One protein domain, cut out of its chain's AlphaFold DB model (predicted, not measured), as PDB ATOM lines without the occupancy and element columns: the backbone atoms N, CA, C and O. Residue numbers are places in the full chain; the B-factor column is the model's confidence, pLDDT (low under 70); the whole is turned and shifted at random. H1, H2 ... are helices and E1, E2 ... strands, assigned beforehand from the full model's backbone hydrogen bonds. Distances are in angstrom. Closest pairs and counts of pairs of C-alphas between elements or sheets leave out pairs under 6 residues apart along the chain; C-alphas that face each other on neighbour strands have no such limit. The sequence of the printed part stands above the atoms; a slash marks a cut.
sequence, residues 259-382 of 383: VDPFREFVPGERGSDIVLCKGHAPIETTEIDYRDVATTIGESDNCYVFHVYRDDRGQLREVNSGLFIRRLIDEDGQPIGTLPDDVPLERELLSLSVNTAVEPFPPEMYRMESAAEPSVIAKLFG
ATOM      1  N   VAL A 259      10.608  -9.055  28.821       92.88
ATOM      2  CA  VAL A 259      10.079 -10.371  28.488       92.88
ATOM      3  C   VAL A 259       9.293 -10.245  27.194       92.88
ATOM      4  O   VAL A 259       8.255  -9.590  27.140       92.88
ATOM      5  N   ASP A 260       9.796 -10.902  26.155       93.75
ATOM      6  CA  ASP A 260       9.065 -11.143  24.919       93.75
ATOM      7  C   ASP A 260       8.543 -12.587  24.946       93.75
ATOM      8  O   ASP A 260       9.357 -13.515  24.841       93.75
ATOM      9  N   PRO A 261       7.224 -12.817  25.098       93.50
ATOM     10  CA  PRO A 261       6.673 -14.164  25.272       93.50
ATOM     11  C   PRO A 261       6.979 -15.083  24.080       93.50
ATOM     12  O   PRO A 261       7.073 -16.300  24.230       93.50
ATOM     13  N   PHE A 262       7.223 -14.513  22.898       95.62
ATOM     14  CA  PHE A 262       7.529 -15.268  21.687       95.62
ATOM     15  C   PHE A 262       8.992 -15.742  21.611       95.62
ATOM     16  O   PHE A 262       9.340 -16.524  20.721       95.62
ATOM     17  N   ARG A 263       9.872 -15.339  22.541       94.38
ATOM     18  CA  ARG A 263      11.244 -15.885  22.621       94.38
ATOM     19  C   ARG A 263      11.277 -17.363  22.991       94.38
ATOM     20  O   ARG A 263      12.220 -18.048  22.589       94.38
ATOM     21  N   GLU A 264      10.266 -17.847  23.704       93.62
ATOM     22  CA  GLU A 264      10.131 -19.261  24.075       93.62
ATOM     23  C   GLU A 264       9.523 -20.125  22.966       93.62
ATOM     24  O   GLU A 264       9.530 -21.351  23.063       93.62
ATOM     25  N   PHE A 265       9.012 -19.505  21.902       94.81
ATOM     26  CA  PHE A 265       8.368 -20.231  20.816       94.81
ATOM     27  C   PHE A 265       9.419 -20.916  19.954       94.81
ATOM     28  O   PHE A 265      10.451 -20.319  19.643       94.81
ATOM     29  N   VAL A 266       9.169 -22.137  19.503       94.31
ATOM     30  CA  VAL A 266      10.016 -22.746  18.471       94.31
ATOM     31  C   VAL A 266       9.690 -22.147  17.096       94.31
ATOM     32  O   VAL A 266       8.572 -21.673  16.880       94.31
ATOM     33  N   PRO A 267      10.626 -22.142  16.130       95.69
ATOM     34  CA  PRO A 267      10.297 -21.737  14.767       95.69
ATOM     35  C   PRO A 267       9.098 -22.522  14.207       95.69
ATOM     36  O   PRO A 267       9.004 -23.740  14.358       95.69
ATOM     37  N   GLY A 268       8.163 -21.809  13.583       93.44
ATOM     38  CA  GLY A 268       6.884 -22.307  13.075       93.44
ATOM     39  C   GLY A 268       5.735 -22.296  14.092       93.44
ATOM     40  O   GLY A 268       4.576 -22.406  13.684       93.44
ATOM     41  N   GLU A 269       6.021 -22.139  15.385       95.25
ATOM     42  CA  GLU A 269       4.998 -22.051  16.427       95.25
ATOM     43  C   GLU A 269       4.197 -20.751  16.309       95.25
ATOM     44  O   GLU A 269       4.732 -19.702  15.930       95.25
ATOM     45  N   ARG A 270       2.898 -20.840  16.608       95.19
ATOM     46  CA  ARG A 270       1.913 -19.782  16.373       95.19
ATOM     47  C   ARG A 270       1.416 -19.177  17.672       95.19
ATOM     48  O   ARG A 270       1.253 -19.876  18.668       95.19
ATOM     49  N   GLY A 271       1.103 -17.891  17.627       95.12
ATOM     50  CA  GLY A 271       0.494 -17.175  18.737       95.12
ATOM     51  C   GLY A 271      -0.240 -15.923  18.290       95.12
ATOM     52  O   GLY A 271      -0.289 -15.620  17.098       95.12
ATOM     53  N   SER A 272      -0.814 -15.193  19.239       93.75
ATOM     54  CA  SER A 272      -1.443 -13.901  18.963       93.75
ATOM     55  C   SER A 272      -0.653 -12.780  19.620       93.75
ATOM     56  O   SER A 272      -0.484 -12.792  20.834       93.75
ATOM     57  N   ASP A 273      -0.172 -11.834  18.818       92.56
ATOM     58  CA  ASP A 273       0.549 -10.656  19.299       92.56
ATOM     59  C   ASP A 273      -0.382  -9.444  19.280       92.56
ATOM     60  O   ASP A 273      -1.058  -9.184  18.279       92.56
ATOM     61  N   ILE A 274      -0.412  -8.713  20.390       89.25
ATOM     62  CA  ILE A 274      -1.078  -7.415  20.488       89.25
ATOM     63  C   ILE A 274      -0.068  -6.362  20.062       89.25
ATOM     64  O   ILE A 274       0.975  -6.216  20.701       89.25
ATOM     65  N   VAL A 275      -0.366  -5.620  18.999       88.88
ATOM     66  CA  VAL A 275       0.575  -4.665  18.419       88.88
ATOM     67  C   VAL A 275      -0.037  -3.297  18.153       88.88
ATOM     68  O   VAL A 275      -1.243  -3.141  17.961       88.88
ATOM     69  N   LEU A 276       0.838  -2.300  18.070       86.75
ATOM     70  CA  LEU A 276       0.530  -0.914  17.764       86.75
ATOM     71  C   LEU A 276       1.432  -0.414  16.627       86.75
ATOM     72  O   LEU A 276       2.633  -0.694  16.575       86.75
ATOM     73  N   CYS A 277       0.862   0.373  15.715       82.31
ATOM     74  CA  CYS A 277       1.649   1.093  14.717       82.31
ATOM     75  C   CYS A 277       2.461   2.209  15.386       82.31
ATOM     76  O   CYS A 277       1.896   3.027  16.106       82.31
ATOM     77  N   LYS A 278       3.755   2.326  15.062       77.56
ATOM     78  CA  LYS A 278       4.647   3.374  15.598       77.56
ATOM     79  C   LYS A 278       4.097   4.795  15.467       77.56
ATOM     80  O   LYS A 278       4.250   5.592  16.379       77.56
ATOM     81  N   GLY A 279       3.415   5.103  14.361       74.56
ATOM     82  CA  GLY A 279       2.792   6.414  14.138       74.56
ATOM     83  C   GLY A 279       1.625   6.749  15.080       74.56
ATOM     84  O   GLY A 279       1.199   7.898  15.117       74.56
ATOM     85  N   HIS A 280       1.112   5.771  15.828       75.31
ATOM     86  CA  HIS A 280       0.086   5.952  16.859       75.31
ATOM     87  C   HIS A 280       0.647   5.816  18.282       75.31
ATOM     88  O   HIS A 280      -0.101   5.979  19.241       75.31
ATOM     89  N   ALA A 281       1.939   5.515  18.429       70.88
ATOM     90  CA  ALA A 281       2.578   5.407  19.729       70.88
ATOM     91  C   ALA A 281       2.925   6.810  20.266       70.88
ATOM     92  O   ALA A 281       3.463   7.628  19.517       70.88
ATOM     93  N   PRO A 282       2.677   7.108  21.553       65.75
ATOM     94  CA  PRO A 282       2.992   8.404  22.162       65.75
ATOM     95  C   PRO A 282       4.494   8.608  22.453       65.75
ATOM     96  O   PRO A 282       4.856   9.512  23.202       65.75
ATOM     97  N   ILE A 283       5.369   7.774  21.884       66.62
ATOM     98  CA  ILE A 283       6.817   7.751  22.132       66.62
ATOM     99  C   ILE A 283       7.599   8.063  20.852       66.62
ATOM    100  O   ILE A 283       7.164   7.748  19.745       66.62
ATOM    101  N   GLU A 284       8.770   8.685  20.997       65.38
ATOM    102  CA  GLU A 284       9.673   8.943  19.874       65.38
ATOM    103  C   GLU A 284      10.253   7.611  19.369       65.38
ATOM    104  O   GLU A 284      10.852   6.858  20.125       65.38
ATOM    105  N   THR A 285      10.021   7.275  18.096       59.75
ATOM    106  CA  THR A 285      10.241   5.913  17.561       59.75
ATOM    107  C   THR A 285      11.531   5.745  16.751       59.75
ATOM    108  O   THR A 285      11.693   4.747  16.040       59.75
ATOM    109  N   THR A 286      12.443   6.718  16.840       63.44
ATOM    110  CA  THR A 286      13.730   6.736  16.122       63.44
ATOM    111  C   THR A 286      14.715   5.696  16.664       63.44
ATOM    112  O   THR A 286      15.470   5.120  15.882       63.44
ATOM    113  N   GLU A 287      14.636   5.373  17.956       64.62
ATOM    114  CA  GLU A 287      15.285   4.228  18.601       64.62
ATOM    115  C   GLU A 287      14.234   3.525  19.477       64.62
ATOM    116  O   GLU A 287      13.564   4.173  20.275       64.62
ATOM    117  N   ILE A 288      14.014   2.218  19.295       68.00
ATOM    118  CA  ILE A 288      13.015   1.489  20.094       68.00
ATOM    119  C   ILE A 288      13.706   0.901  21.322       68.00
ATOM    120  O   ILE A 288      14.420  -0.093  21.200       68.00
ATOM    121  N   ASP A 289      13.449   1.472  22.494       77.56
ATOM    122  CA  ASP A 289      13.689   0.807  23.773       77.56
ATOM    123  C   ASP A 289      12.356   0.269  24.307       77.56
ATOM    124  O   ASP A 289      11.450   1.023  24.674       77.56
ATOM    125  N   TYR A 290      12.211  -1.056  24.347       79.44
ATOM    126  CA  TYR A 290      10.975  -1.678  24.828       79.44
ATOM    127  C   TYR A 290      10.727  -1.483  26.330       79.44
ATOM    128  O   TYR A 290       9.613  -1.728  26.791       79.44
ATOM    129  N   ARG A 291      11.704  -0.982  27.099       78.31
ATOM    130  CA  ARG A 291      11.473  -0.533  28.483       78.31
ATOM    131  C   ARG A 291      10.570   0.689  28.536       78.31
ATOM    132  O   ARG A 291       9.699   0.757  29.404       78.31
ATOM    133  N   ASP A 292      10.721   1.606  27.591       74.88
ATOM    134  CA  ASP A 292       9.862   2.782  27.503       74.88
ATOM    135  C   ASP A 292       8.466   2.385  27.014       74.88
ATOM    136  O   ASP A 292       7.466   2.806  27.593       74.88
ATOM    137  N   VAL A 293       8.381   1.482  26.030       75.88
ATOM    138  CA  VAL A 293       7.106   0.920  25.542       75.88
ATOM    139  C   VAL A 293       6.321   0.258  26.679       75.88
ATOM    140  O   VAL A 293       5.187   0.655  26.942       75.88
ATOM    141  N   ALA A 294       6.942  -0.687  27.393       74.19
ATOM    142  CA  ALA A 294       6.305  -1.472  28.453       74.19
ATOM    143  C   ALA A 294       5.863  -0.638  29.669       74.19
ATOM    144  O   ALA A 294       5.093  -1.117  30.499       74.19
ATOM    145  N   THR A 295       6.369   0.591  29.816       70.81
ATOM    146  CA  THR A 295       6.031   1.481  30.937       70.81
ATOM    147  C   THR A 295       5.122   2.646  30.547       70.81
ATOM    148  O   THR A 295       4.525   3.252  31.437       70.81
ATOM    149  N   THR A 296       5.005   2.960  29.253       68.31
ATOM    150  CA  THR A 296       4.321   4.170  28.763       68.31
ATOM    151  C   THR A 296       2.997   3.875  28.068       68.31
ATOM    152  O   THR A 296       2.106   4.719  28.093       68.31
ATOM    153  N   ILE A 297       2.861   2.707  27.436       64.88
ATOM    154  CA  ILE A 297       1.711   2.379  26.587       64.88
ATOM    155  C   ILE A 297       0.856   1.331  27.295       64.88
ATOM    156  O   ILE A 297       1.363   0.291  27.714       64.88
ATOM    157  N   GLY A 298      -0.434   1.628  27.460       60.34
ATOM    158  CA  GLY A 298      -1.384   0.721  28.095       60.34
ATOM    159  C   GLY A 298      -1.998  -0.242  27.084       60.34
ATOM    160  O   GLY A 298      -2.131   0.070  25.903       60.34
ATOM    161  N   GLU A 299      -2.450  -1.409  27.546       58.38
ATOM    162  CA  GLU A 299      -3.108  -2.414  26.693       58.38
ATOM    163  C   GLU A 299      -4.455  -1.924  26.103       58.38
ATOM    164  O   GLU A 299      -4.999  -2.539  25.189       58.38
ATOM    165  N   SER A 300      -4.983  -0.797  26.603       55.66
ATOM    166  CA  SER A 300      -6.207  -0.128  26.138       55.66
ATOM    167  C   SER A 300      -6.011   0.829  24.954       55.66
ATOM    168  O   SER A 300      -6.993   1.371  24.445       55.66
ATOM    169  N   ASP A 301      -4.772   1.086  24.531       58.22
ATOM    170  CA  ASP A 301      -4.485   1.949  23.382       58.22
ATOM    171  C   ASP A 301      -4.776   1.201  22.069       58.22
ATOM    172  O   ASP A 301      -4.414   0.035  21.952       58.22
ATOM    173  N   ASN A 302      -5.433   1.859  21.094       57.22
ATOM    174  CA  ASN A 302      -5.927   1.298  19.815       57.22
ATOM    175  C   ASN A 302      -4.983   0.256  19.180       57.22
ATOM    176  O   ASN A 302      -4.135   0.586  18.343       57.22
ATOM    177  N   CYS A 303      -5.165  -1.005  19.558       69.56
ATOM    178  CA  CYS A 303      -4.273  -2.097  19.218       69.56
ATOM    179  C   CYS A 303      -4.869  -2.974  18.116       69.56
ATOM    180  O   CYS A 303      -6.082  -3.049  17.912       69.56
ATOM    181  N   TYR A 304      -3.986  -3.637  17.380       83.31
ATOM    182  CA  TYR A 304      -4.340  -4.709  16.463       83.31
ATOM    183  C   TYR A 304      -3.870  -6.023  17.069       83.31
ATOM    184  O   TYR A 304      -2.744  -6.113  17.553       83.31
ATOM    185  N   VAL A 305      -4.704  -7.055  17.003       87.75
ATOM    186  CA  VAL A 305      -4.290  -8.411  17.365       87.75
ATOM    187  C   VAL A 305      -3.977  -9.171  16.081       87.75
ATOM    188  O   VAL A 305      -4.859  -9.373  15.246       87.75
ATOM    189  N   PHE A 306      -2.722  -9.591  15.907       90.94
ATOM    190  CA  PHE A 306      -2.309 -10.419  14.772       90.94
ATOM    191  C   PHE A 306      -2.048 -11.854  15.200       90.94
ATOM    192  O   PHE A 306      -1.364 -12.110  16.187       90.94
ATOM    193  N   HIS A 307      -2.516 -12.802  14.391       93.56
ATOM    194  CA  HIS A 307      -2.033 -14.175  14.451       93.56
ATOM    195  C   HIS A 307      -0.656 -14.228  13.797       93.56
ATOM    196  O   HIS A 307      -0.514 -13.957  12.602       93.56
ATOM    197  N   VAL A 308       0.354 -14.578  14.580       95.38
ATOM    198  CA  VAL A 308       1.754 -14.594  14.169       95.38
ATOM    199  C   VAL A 308       2.352 -15.986  14.298       95.38
ATOM    200  O   VAL A 308       1.860 -16.827  15.049       95.38
ATOM    201  N   TYR A 309       3.437 -16.227  13.573       96.12
ATOM    202  CA  TYR A 309       4.355 -17.324  13.840       96.12
ATOM    203  C   TYR A 309       5.785 -16.804  13.942       96.12
ATOM    204  O   TYR A 309       6.139 -15.813  13.295       96.12
ATOM    205  N   ARG A 310       6.607 -17.486  14.742       96.19
ATOM    206  CA  ARG A 310       8.049 -17.229  14.798       96.19
ATOM    207  C   ARG A 310       8.725 -17.904  13.610       96.19
ATOM    208  O   ARG A 310       8.581 -19.107  13.439       96.19
ATOM    209  N   ASP A 311       9.475 -17.171  12.800       94.94
ATOM    210  CA  ASP A 311      10.282 -17.766  11.731       94.94
ATOM    211  C   ASP A 311      11.671 -18.227  12.221       94.94
ATOM    212  O   ASP A 311      12.084 -17.971  13.358       94.94
ATOM    213  N   ASP A 312      12.422 -18.908  11.349       92.50
ATOM    214  CA  ASP A 312      13.766 -19.424  11.658       92.50
ATOM    215  C   ASP A 312      14.797 -18.323  11.962       92.50
ATOM    216  O   ASP A 312      15.867 -18.598  12.506       92.50
ATOM    217  N   ARG A 313      14.496 -17.067  11.611       90.75
ATOM    218  CA  ARG A 313      15.357 -15.905  11.867       90.75
ATOM    219  C   ARG A 313      15.012 -15.207  13.181       90.75
ATOM    220  O   ARG A 313      15.655 -14.214  13.510       90.75
ATOM    221  N   GLY A 314      14.031 -15.710  13.934       89.75
ATOM    222  CA  GLY A 314      13.562 -15.058  15.153       89.75
ATOM    223  C   GLY A 314      12.787 -13.775  14.863       89.75
ATOM    224  O   GLY A 314      12.915 -12.800  15.598       89.75
ATOM    225  N   GLN A 315      12.014 -13.760  13.779       95.19
ATOM    226  CA  GLN A 315      11.084 -12.687  13.443       95.19
ATOM    227  C   GLN A 315       9.649 -13.196  13.566       95.19
ATOM    228  O   GLN A 315       9.377 -14.376  13.338       95.19
ATOM    229  N   LEU A 316       8.727 -12.302  13.904       96.75
ATOM    230  CA  LEU A 316       7.302 -12.596  13.888       96.75
ATOM    231  C   LEU A 316       6.708 -12.204  12.544       96.75
ATOM    232  O   LEU A 316       6.902 -11.086  12.054       96.75
ATOM    233  N   ARG A 317       5.976 -13.146  11.955       95.88
ATOM    234  CA  ARG A 317       5.283 -12.976  10.680       95.88
ATOM    235  C   ARG A 317       3.814 -13.301  10.829       95.88
ATOM    236  O   ARG A 317       3.461 -14.238  11.535       95.88
ATOM    237  N   GLU A 318       2.966 -12.552  10.141       94.94
ATOM    238  CA  GLU A 318       1.527 -12.799  10.142       94.94
ATOM    239  C   GLU A 318       1.213 -14.118   9.419       94.94
ATOM    240  O   GLU A 318       1.780 -14.423   8.365       94.94
ATOM    241  N   VAL A 319       0.336 -14.928  10.014       92.38
ATOM    242  CA  VAL A 319       0.096 -16.322   9.611       92.38
ATOM    243  C   VAL A 319      -0.468 -16.451   8.193       92.38
ATOM    244  O   VAL A 319      -0.101 -17.397   7.496       92.38
ATOM    245  N   ASN A 320      -1.338 -15.543   7.744       88.81
ATOM    246  CA  ASN A 320      -2.042 -15.689   6.465       88.81
ATOM    247  C   ASN A 320      -1.262 -15.127   5.267       88.81
ATOM    248  O   ASN A 320      -1.329 -15.667   4.164       88.81
ATOM    249  N   SER A 321      -0.542 -14.034   5.474       90.75
ATOM    250  CA  SER A 321       0.134 -13.243   4.445       90.75
ATOM    251  C   SER A 321       1.649 -13.430   4.450       90.75
ATOM    252  O   SER A 321       2.307 -13.119   3.459       90.75
ATOM    253  N   GLY A 322       2.223 -13.917   5.554       91.94
ATOM    254  CA  GLY A 322       3.671 -14.003   5.749       91.94
ATOM    255  C   GLY A 322       4.359 -12.644   5.911       91.94
ATOM    256  O   GLY A 322       5.594 -12.583   5.902       91.94
ATOM    257  N   LEU A 323       3.579 -11.564   6.051       93.44
ATOM    258  CA  LEU A 323       4.095 -10.215   6.245       93.44
ATOM    259  C   LEU A 323       4.902 -10.134   7.537       93.44
ATOM    260  O   LEU A 323       4.508 -10.676   8.568       93.44
ATOM    261  N   PHE A 324       6.038  -9.445   7.464       95.31
ATOM    262  CA  PHE A 324       6.845  -9.139   8.634       95.31
ATOM    263  C   PHE A 324       6.061  -8.224   9.582       95.31
ATOM    264  O   PHE A 324       5.539  -7.196   9.153       95.31
ATOM    265  N   ILE A 325       5.998  -8.609  10.857       94.88
ATOM    266  CA  ILE A 325       5.374  -7.825  11.926       94.88
ATOM    267  C   ILE A 325       6.453  -7.096  12.721       94.88
ATOM    268  O   ILE A 325       6.466  -5.865  12.762       94.88
ATOM    269  N   ARG A 326       7.369  -7.857  13.331       94.06
ATOM    270  CA  ARG A 326       8.474  -7.326  14.136       94.06
ATOM    271  C   ARG A 326       9.567  -8.355  14.389       94.06
ATOM    272  O   ARG A 326       9.361  -9.557  14.215       94.06
ATOM    273  N   ARG A 327      10.717  -7.890  14.866       95.00
ATOM    274  CA  ARG A 327      11.741  -8.745  15.479       95.00
ATOM    275  C   ARG A 327      11.367  -9.130  16.912       95.00
ATOM    276  O   ARG A 327      10.581  -8.442  17.569       95.00
ATOM    277  N   LEU A 328      11.946 -10.231  17.387       95.38
ATOM    278  CA  LEU A 328      11.934 -10.571  18.810       95.38
ATOM    279  C   LEU A 328      12.791  -9.587  19.610       95.38
ATOM    280  O   LEU A 328      13.741  -9.027  19.068       95.38
ATOM    281  N   ILE A 329      12.470  -9.407  20.887       93.94
ATOM    282  CA  ILE A 329      13.114  -8.434  21.776       93.94
ATOM    283  C   ILE A 329      13.870  -9.153  22.895       93.94
ATOM    284  O   ILE A 329      13.332 -10.071  23.515       93.94
ATOM    285  N   ASP A 330      15.123  -8.771  23.144       93.62
ATOM    286  CA  ASP A 330      15.945  -9.337  24.218       93.62
ATOM    287  C   ASP A 330      15.618  -8.763  25.610       93.62
ATOM    288  O   ASP A 330      14.704  -7.961  25.789       93.62
ATOM    289  N   GLU A 331      16.357  -9.217  26.626       93.56
ATOM    290  CA  GLU A 331      16.145  -8.837  28.031       93.56
ATOM    291  C   GLU A 331      16.480  -7.375  28.325       93.56
ATOM    292  O   GLU A 331      15.967  -6.827  29.301       93.56
ATOM    293  N   ASP A 332      17.295  -6.745  27.479       90.94
ATOM    294  CA  ASP A 332      17.680  -5.340  27.584       90.94
ATOM    295  C   ASP A 332      16.717  -4.420  26.810       90.94
ATOM    296  O   ASP A 332      16.887  -3.198  26.815       90.94
ATOM    297  N   GLY A 333      15.687  -4.991  26.173       89.06
ATOM    298  CA  GLY A 333      14.681  -4.265  25.404       89.06
ATOM    299  C   GLY A 333      15.093  -3.971  23.963       89.06
ATOM    300  O   GLY A 333      14.465  -3.126  23.325       89.06
ATOM    301  N   GLN A 334      16.128  -4.644  23.450       90.50
ATOM    302  CA  GLN A 334      16.665  -4.415  22.113       90.50
ATOM    303  C   GLN A 334      16.144  -5.442  21.096       90.50
ATOM    304  O   GLN A 334      16.003  -6.628  21.413       90.50
ATOM    305  N   PRO A 335      15.874  -5.031  19.842       90.75
ATOM    306  CA  PRO A 335      15.513  -5.964  18.784       90.75
ATOM    307  C   PRO A 335      16.643  -6.947  18.448       90.75
ATOM    308  O   PRO A 335      17.772  -6.554  18.153       90.75
ATOM    309  N   ILE A 336      16.313  -8.234  18.399       91.81
ATOM    310  CA  ILE A 336      17.230  -9.317  18.049       91.81
ATOM    311  C   ILE A 336      17.324  -9.439  16.524       91.81
ATOM    312  O   ILE A 336      16.322  -9.586  15.820       91.81
ATOM    313  N   GLY A 337      18.552  -9.446  16.010       89.88
ATOM    314  CA  GLY A 337      18.831  -9.649  14.589       89.88
ATOM    315  C   GLY A 337      18.565  -8.422  13.711       89.88
ATOM    316  O   GLY A 337      18.279  -7.313  14.170       89.88
ATOM    317  N   THR A 338      18.704  -8.615  12.400       89.56
ATOM    318  CA  THR A 338      18.603  -7.539  11.407       89.56
ATOM    319  C   THR A 338      17.180  -7.390  10.882       89.56
ATOM    320  O   THR A 338      16.487  -8.382  10.630       89.56
ATOM    321  N   LEU A 339      16.756  -6.142  10.685       89.62
ATOM    322  CA  LEU A 339      15.526  -5.824   9.967       89.62
ATOM    323  C   LEU A 339      15.635  -6.335   8.514       89.62
ATOM    324  O   LEU A 339      16.723  -6.241   7.943       89.62
ATOM    325  N   PRO A 340      14.574  -6.909   7.916       91.88
ATOM    326  CA  PRO A 340      14.584  -7.261   6.497       91.88
ATOM    327  C   PRO A 340      14.845  -6.036   5.605       91.88
ATOM    328  O   PRO A 340      14.267  -4.979   5.841       91.88
ATOM    329  N   ASP A 341      15.680  -6.188   4.573       89.62
ATOM    330  CA  ASP A 341      16.132  -5.080   3.711       89.62
ATOM    331  C   ASP A 341      14.984  -4.334   3.000       89.62
ATOM    332  O   ASP A 341      15.112  -3.163   2.647       89.62
ATOM    333  N   ASP A 342      13.861  -5.014   2.769       89.12
ATOM    334  CA  ASP A 342      12.664  -4.496   2.105       89.12
ATOM    335  C   ASP A 342      11.664  -3.827   3.063       89.12
ATOM    336  O   ASP A 342      10.657  -3.263   2.620       89.12
ATOM    337  N   VAL A 343      11.934  -3.859   4.373       86.94
ATOM    338  CA  VAL A 343      11.061  -3.303   5.405       86.94
ATOM    339  C   VAL A 343      11.696  -2.039   5.993       86.94
ATOM    340  O   VAL A 343      12.700  -2.130   6.696       86.94
ATOM    341  N   PRO A 344      11.122  -0.845   5.760       85.00
ATOM    342  CA  PRO A 344      11.563   0.367   6.443       85.00
ATOM    343  C   PRO A 344      11.216   0.305   7.940       85.00
ATOM    344  O   PRO A 344      10.205  -0.289   8.328       85.00
ATOM    345  N   LEU A 345      12.041   0.930   8.788       82.81
ATOM    346  CA  LEU A 345      11.940   0.835  10.252       82.81
ATOM    347  C   LEU A 345      10.570   1.280  10.780       82.81
ATOM    348  O   LEU A 345      10.069   0.722  11.755       82.81
ATOM    349  N   GLU A 346       9.931   2.249  10.134       80.69
ATOM    350  CA  GLU A 346       8.629   2.799  10.522       80.69
ATOM    351  C   GLU A 346       7.482   1.789  10.351       80.69
ATOM    352  O   GLU A 346       6.404   1.989  10.910       80.69
ATOM    353  N   ARG A 347       7.702   0.707   9.590       85.25
ATOM    354  CA  ARG A 347       6.726  -0.374   9.377       85.25
ATOM    355  C   ARG A 347       6.862  -1.540  10.354       85.25
ATOM    356  O   ARG A 347       5.971  -2.381  10.378       85.25
ATOM    357  N   GLU A 348       7.930  -1.598  11.148       89.69
ATOM    358  CA  GLU A 348       8.027  -2.553  12.257       89.69
ATOM    359  C   GLU A 348       7.012  -2.169  13.342       89.69
ATOM    360  O   GLU A 348       7.044  -1.046  13.853       89.69
ATOM    361  N   LEU A 349       6.099  -3.085  13.671       89.75
ATOM    362  CA  LEU A 349       5.067  -2.846  14.679       89.75
ATOM    363  C   LEU A 349       5.643  -2.993  16.091       89.75
ATOM    364  O   LEU A 349       6.552  -3.789  16.333       89.75
ATOM    365  N   LEU A 350       5.107  -2.213  17.029       88.56
ATOM    366  CA  LEU A 350       5.450  -2.315  18.444       88.56
ATOM    367  C   LEU A 350       4.543  -3.347  19.096       88.56
ATOM    368  O   LEU A 350       3.330  -3.260  18.935       88.56
ATOM    369  N   SER A 351       5.105  -4.301  19.829       89.56
ATOM    370  CA  SER A 351       4.294  -5.255  20.588       89.56
ATOM    371  C   SER A 351       3.991  -4.744  21.987       89.56
ATOM    372  O   SER A 351       4.894  -4.372  22.730       89.56
ATOM    373  N   LEU A 352       2.708  -4.779  22.339       86.75
ATOM    374  CA  LEU A 352       2.195  -4.580  23.695       86.75
ATOM    375  C   LEU A 352       2.233  -5.885  24.506       86.75
ATOM    376  O   LEU A 352       2.014  -5.877  25.709       86.75
ATOM    377  N   SER A 353       2.536  -7.011  23.853       88.12
ATOM    378  CA  SER A 353       2.757  -8.301  24.522       88.12
ATOM    379  C   SER A 353       4.161  -8.405  25.130       88.12
ATOM    380  O   SER A 353       4.406  -9.276  25.960       88.12
ATOM    381  N   VAL A 354       5.086  -7.529  24.720       89.44
ATOM    382  CA  VAL A 354       6.418  -7.395  25.318       89.44
ATOM    383  C   VAL A 354       6.312  -6.516  26.564       89.44
ATOM    384  O   VAL A 354       5.965  -5.341  26.468       89.44
ATOM    385  N   ASN A 355       6.625  -7.072  27.734       87.69
ATOM    386  CA  ASN A 355       6.458  -6.386  29.019       87.69
ATOM    387  C   ASN A 355       7.672  -6.614  29.936       87.69
ATOM    388  O   ASN A 355       8.579  -7.382  29.629       87.69
ATOM    389  N   THR A 356       7.720  -5.936  31.078       88.62
ATOM    390  CA  THR A 356       8.726  -6.182  32.114       88.62
ATOM    391  C   THR A 356       8.491  -7.522  32.817       88.62
ATOM    392  O   THR A 356       7.363  -7.997  32.939       88.62
ATOM    393  N   ALA A 357       9.543  -8.099  33.397       88.88
ATOM    394  CA  ALA A 357       9.460  -9.341  34.169       88.88
ATOM    395  C   ALA A 357       8.782  -9.188  35.551       88.88
ATOM    396  O   ALA A 357       8.920 -10.070  36.402       88.88
ATOM    397  N   VAL A 358       8.115  -8.059  35.829       82.88
ATOM    398  CA  VAL A 358       7.421  -7.826  37.106       82.88
ATOM    399  C   VAL A 358       6.210  -8.750  37.222       82.88
ATOM    400  O   VAL A 358       6.143  -9.491  38.198       82.88
ATOM    401  N   GLU A 359       5.328  -8.749  36.219       70.25
ATOM    402  CA  GLU A 359       4.118  -9.584  36.132       70.25
ATOM    403  C   GLU A 359       3.804  -9.915  34.654       70.25
ATOM    404  O   GLU A 359       2.799  -9.456  34.117       70.25
ATOM    405  N   PRO A 360       4.673 -10.654  33.937       78.06
ATOM    406  CA  PRO A 360       4.395 -11.008  32.550       78.06
ATOM    407  C   PRO A 360       3.300 -12.080  32.487       78.06
ATOM    408  O   PRO A 360       3.303 -13.027  33.280       78.06
ATOM    409  N   PHE A 361       2.402 -11.988  31.504       81.25
ATOM    410  CA  PHE A 361       1.561 -13.132  31.165       81.25
ATOM    411  C   PHE A 361       2.449 -14.294  30.691       81.25
ATOM    412  O   PHE A 361       3.419 -14.073  29.958       81.25
ATOM    413  N   PRO A 362       2.145 -15.538  31.096       85.31
ATOM    414  CA  PRO A 362       2.932 -16.687  30.681       85.31
ATOM    415  C   PRO A 362       2.821 -16.899  29.157       85.31
ATOM    416  O   PRO A 362       1.748 -16.663  28.588       85.31
ATOM    417  N   PRO A 363       3.885 -17.374  28.479       85.56
ATOM    418  CA  PRO A 363       3.896 -17.588  27.027       85.56
ATOM    419  C   PRO A 363       2.726 -18.433  26.516       85.56
ATOM    420  O   PRO A 363       2.212 -18.195  25.423       85.56
ATOM    421  N   GLU A 364       2.247 -19.384  27.321       89.31
ATOM    422  CA  GLU A 364       1.096 -20.236  27.020       89.31
ATOM    423  C   GLU A 364      -0.184 -19.445  26.738       89.31
ATOM    424  O   GLU A 364      -1.003 -19.890  25.938       89.31
ATOM    425  N   MET A 365      -0.363 -18.270  27.349       90.56
ATOM    426  CA  MET A 365      -1.541 -17.436  27.102       90.56
ATOM    427  C   MET A 365      -1.534 -16.796  25.709       90.56
ATOM    428  O   MET A 365      -2.607 -16.463  25.198       90.56
ATOM    429  N   TYR A 366      -0.359 -16.673  25.084       92.19
ATOM    430  CA  TYR A 366      -0.183 -16.154  23.726       92.19
ATOM    431  C   TYR A 366      -0.170 -17.257  22.667       92.19
ATOM    432  O   TYR A 366      -0.401 -16.962  21.494       92.19
ATOM    433  N   ARG A 367       0.100 -18.513  23.045       94.31
ATOM    434  CA  ARG A 367       0.157 -19.654  22.118       94.31
ATOM    435  C   ARG A 367      -1.201 -19.924  21.467       94.31
ATOM    436  O   ARG A 367      -2.256 -19.769  22.079       94.31
ATOM    437  N   MET A 368      -1.155 -20.368  20.215       92.88
ATOM    438  CA  MET A 368      -2.317 -20.822  19.454       92.88
ATOM    439  C   MET A 368      -2.165 -22.299  19.099       92.88
ATOM    440  O   MET A 368      -1.162 -22.696  18.508       92.88
ATOM    441  N   GLU A 369      -3.194 -23.101  19.383       84.38
ATOM    442  CA  GLU A 369      -3.230 -24.511  18.969       84.38
ATOM    443  C   GLU A 369      -3.404 -24.647  17.447       84.38
ATOM    444  O   GLU A 369      -2.841 -25.542  16.814       84.38
ATOM    445  N   SER A 370      -4.148 -23.727  16.824       82.56
ATOM    446  CA  SER A 370      -4.320 -23.666  15.372       82.56
ATOM    447  C   SER A 370      -4.623 -22.242  14.903       82.56
ATOM    448  O   SER A 370      -4.997 -21.388  15.693       82.56
ATOM    449  N   ALA A 371      -4.521 -21.970  13.596       73.12
ATOM    450  CA  ALA A 371      -4.868 -20.648  13.048       73.12
ATOM    451  C   ALA A 371      -6.362 -20.292  13.193       73.12
ATOM    452  O   ALA A 371      -6.715 -19.119  13.098       73.12
ATOM    453  N   ALA A 372      -7.220 -21.298  13.394       78.94
ATOM    454  CA  ALA A 372      -8.657 -21.127  13.588       78.94
ATOM    455  C   ALA A 372      -9.033 -20.905  15.062       78.94
ATOM    456  O   ALA A 372     -10.176 -20.557  15.349       78.94
ATOM    457  N   GLU A 373      -8.090 -21.104  15.984       83.38
ATOM    458  CA  GLU A 373      -8.317 -20.974  17.418       83.38
ATOM    459  C   GLU A 373      -7.428 -19.863  17.987       83.38
ATOM    460  O   GLU A 373      -6.217 -20.058  18.130       83.38
ATOM    461  N   PRO A 374      -7.999 -18.684  18.298       83.94
ATOM    462  CA  PRO A 374      -7.233 -17.589  18.870       83.94
ATOM    463  C   PRO A 374      -6.699 -17.967  20.256       83.94
ATOM    464  O   PRO A 374      -7.314 -18.754  20.990       83.94
ATOM    465  N   SER A 375      -5.560 -17.374  20.617       89.06
ATOM    466  CA  SER A 375      -4.960 -17.532  21.943       89.06
ATOM    467  C   SER A 375      -5.871 -16.984  23.050       89.06
ATOM    468  O   SER A 375      -6.859 -16.287  22.790       89.06
ATOM    469  N   VAL A 376      -5.547 -17.286  24.311       87.50
ATOM    470  CA  VAL A 376      -6.284 -16.739  25.463       87.50
ATOM    471  C   VAL A 376      -6.225 -15.212  25.455       87.50
ATOM    472  O   VAL A 376      -7.252 -14.566  25.644       87.50
ATOM    473  N   ILE A 377      -5.053 -14.645  25.163       85.94
ATOM    474  CA  ILE A 377      -4.860 -13.197  25.056       85.94
ATOM    475  C   ILE A 377      -5.726 -12.606  23.942       85.94
ATOM    476  O   ILE A 377      -6.456 -11.653  24.186       85.94
ATOM    477  N   ALA A 378      -5.743 -13.201  22.749       84.31
ATOM    478  CA  ALA A 378      -6.587 -12.700  21.661       84.31
ATOM    479  C   ALA A 378      -8.078 -12.634  22.040       84.31
ATOM    480  O   ALA A 378      -8.744 -11.648  21.735       84.31
ATOM    481  N   LYS A 379      -8.583 -13.641  22.762       83.81
ATOM    482  CA  LYS A 379      -9.973 -13.660  23.249       83.81
ATOM    483  C   LYS A 379     -10.247 -12.560  24.279       83.81
ATOM    484  O   LYS A 379     -11.334 -11.992  24.285       83.81
ATOM    485  N   LEU A 380      -9.283 -12.264  25.155       78.81
ATOM    486  CA  LEU A 380      -9.407 -11.207  26.167       78.81
ATOM    487  C   LEU A 380      -9.455  -9.808  25.536       78.81
ATOM    488  O   LEU A 380     -10.209  -8.960  26.004       78.81
ATOM    489  N   PHE A 381      -8.705  -9.595  24.453       75.56
ATOM    490  CA  PHE A 381      -8.603  -8.311  23.754       75.56
ATOM    491  C   PHE A 381      -9.528  -8.186  22.529       75.56
ATOM    492  O   PHE A 381      -9.360  -7.285  21.710       75.56
ATOM    493  N   GLY A 382     -10.554  -9.040  22.436       59.91
ATOM    494  CA  GLY A 382     -11.706  -8.811  21.562       59.91
ATOM    495  C   GLY A 382     -11.610  -9.352  20.132       59.91
ATOM    496  O   GLY A 382     -12.211  -8.750  19.239       59.91
TER     497      GLY A 382
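AT A GLANCE: This is residues 259 to 382 of the 383 residues of an uncharacterized protein of Natrialba asiatica (strain ATCC 700177 / DSM 12278 / JCM 9576 / FERM P-10747 / NBRC 102637 / 172P1) (UniProt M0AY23). There is little regular structure: a small, curled sheet, E1 - E2 - E3 - E4, like part of a barrel, with short helices H1 and H3 on it, and long loops and H2 beyond it. The printed part has 124 residues, and the named elements hold only 38 of them, in the order H1 E1 H2 E2 E3 E4 H3, class mixed; the sheet is antiparallel. The whole is compact, radius of gyration of the C-alphas 13.2 A, spanning 36 by 32 by 25 A.

IN THESE COORDINATES: H1, residues 261 to 264, begins at C-alpha 261 (6.673, -14.164, 25.272). E1 is residues 270 to 276, 19.0 A; H2 290 to 296; E2 304 to 310, 17.7 A; E3 315 to 318; E4 324 to 327. H3, residues 376 to 380, ends at C-alpha 380 (-9.407, -11.207, 26.167).

HOW THE PARTS SIT: E1 and E2 are antiparallel, N 273 and O 306 being 2.9 A apart. E2, E3 and E4 form a meander, successive antiparallel neighbours in two hairpins, with N 309 and O 317, and N 316 and O 326, each 2.8 A apart. H3 is over E1; their closest C-alphas, Ala 378 and Ser 272, are 5.9 A apart. H2 and H3 have every O i to N i+4 pair within hydrogen-bond range; H1 is too short for one.

THE WHOLE: The printed part has no cut. Links E1 to H2 and E4 to H3 are long. pLDDT is under 70 at residues 282 to 288, 296 to 303 and 382.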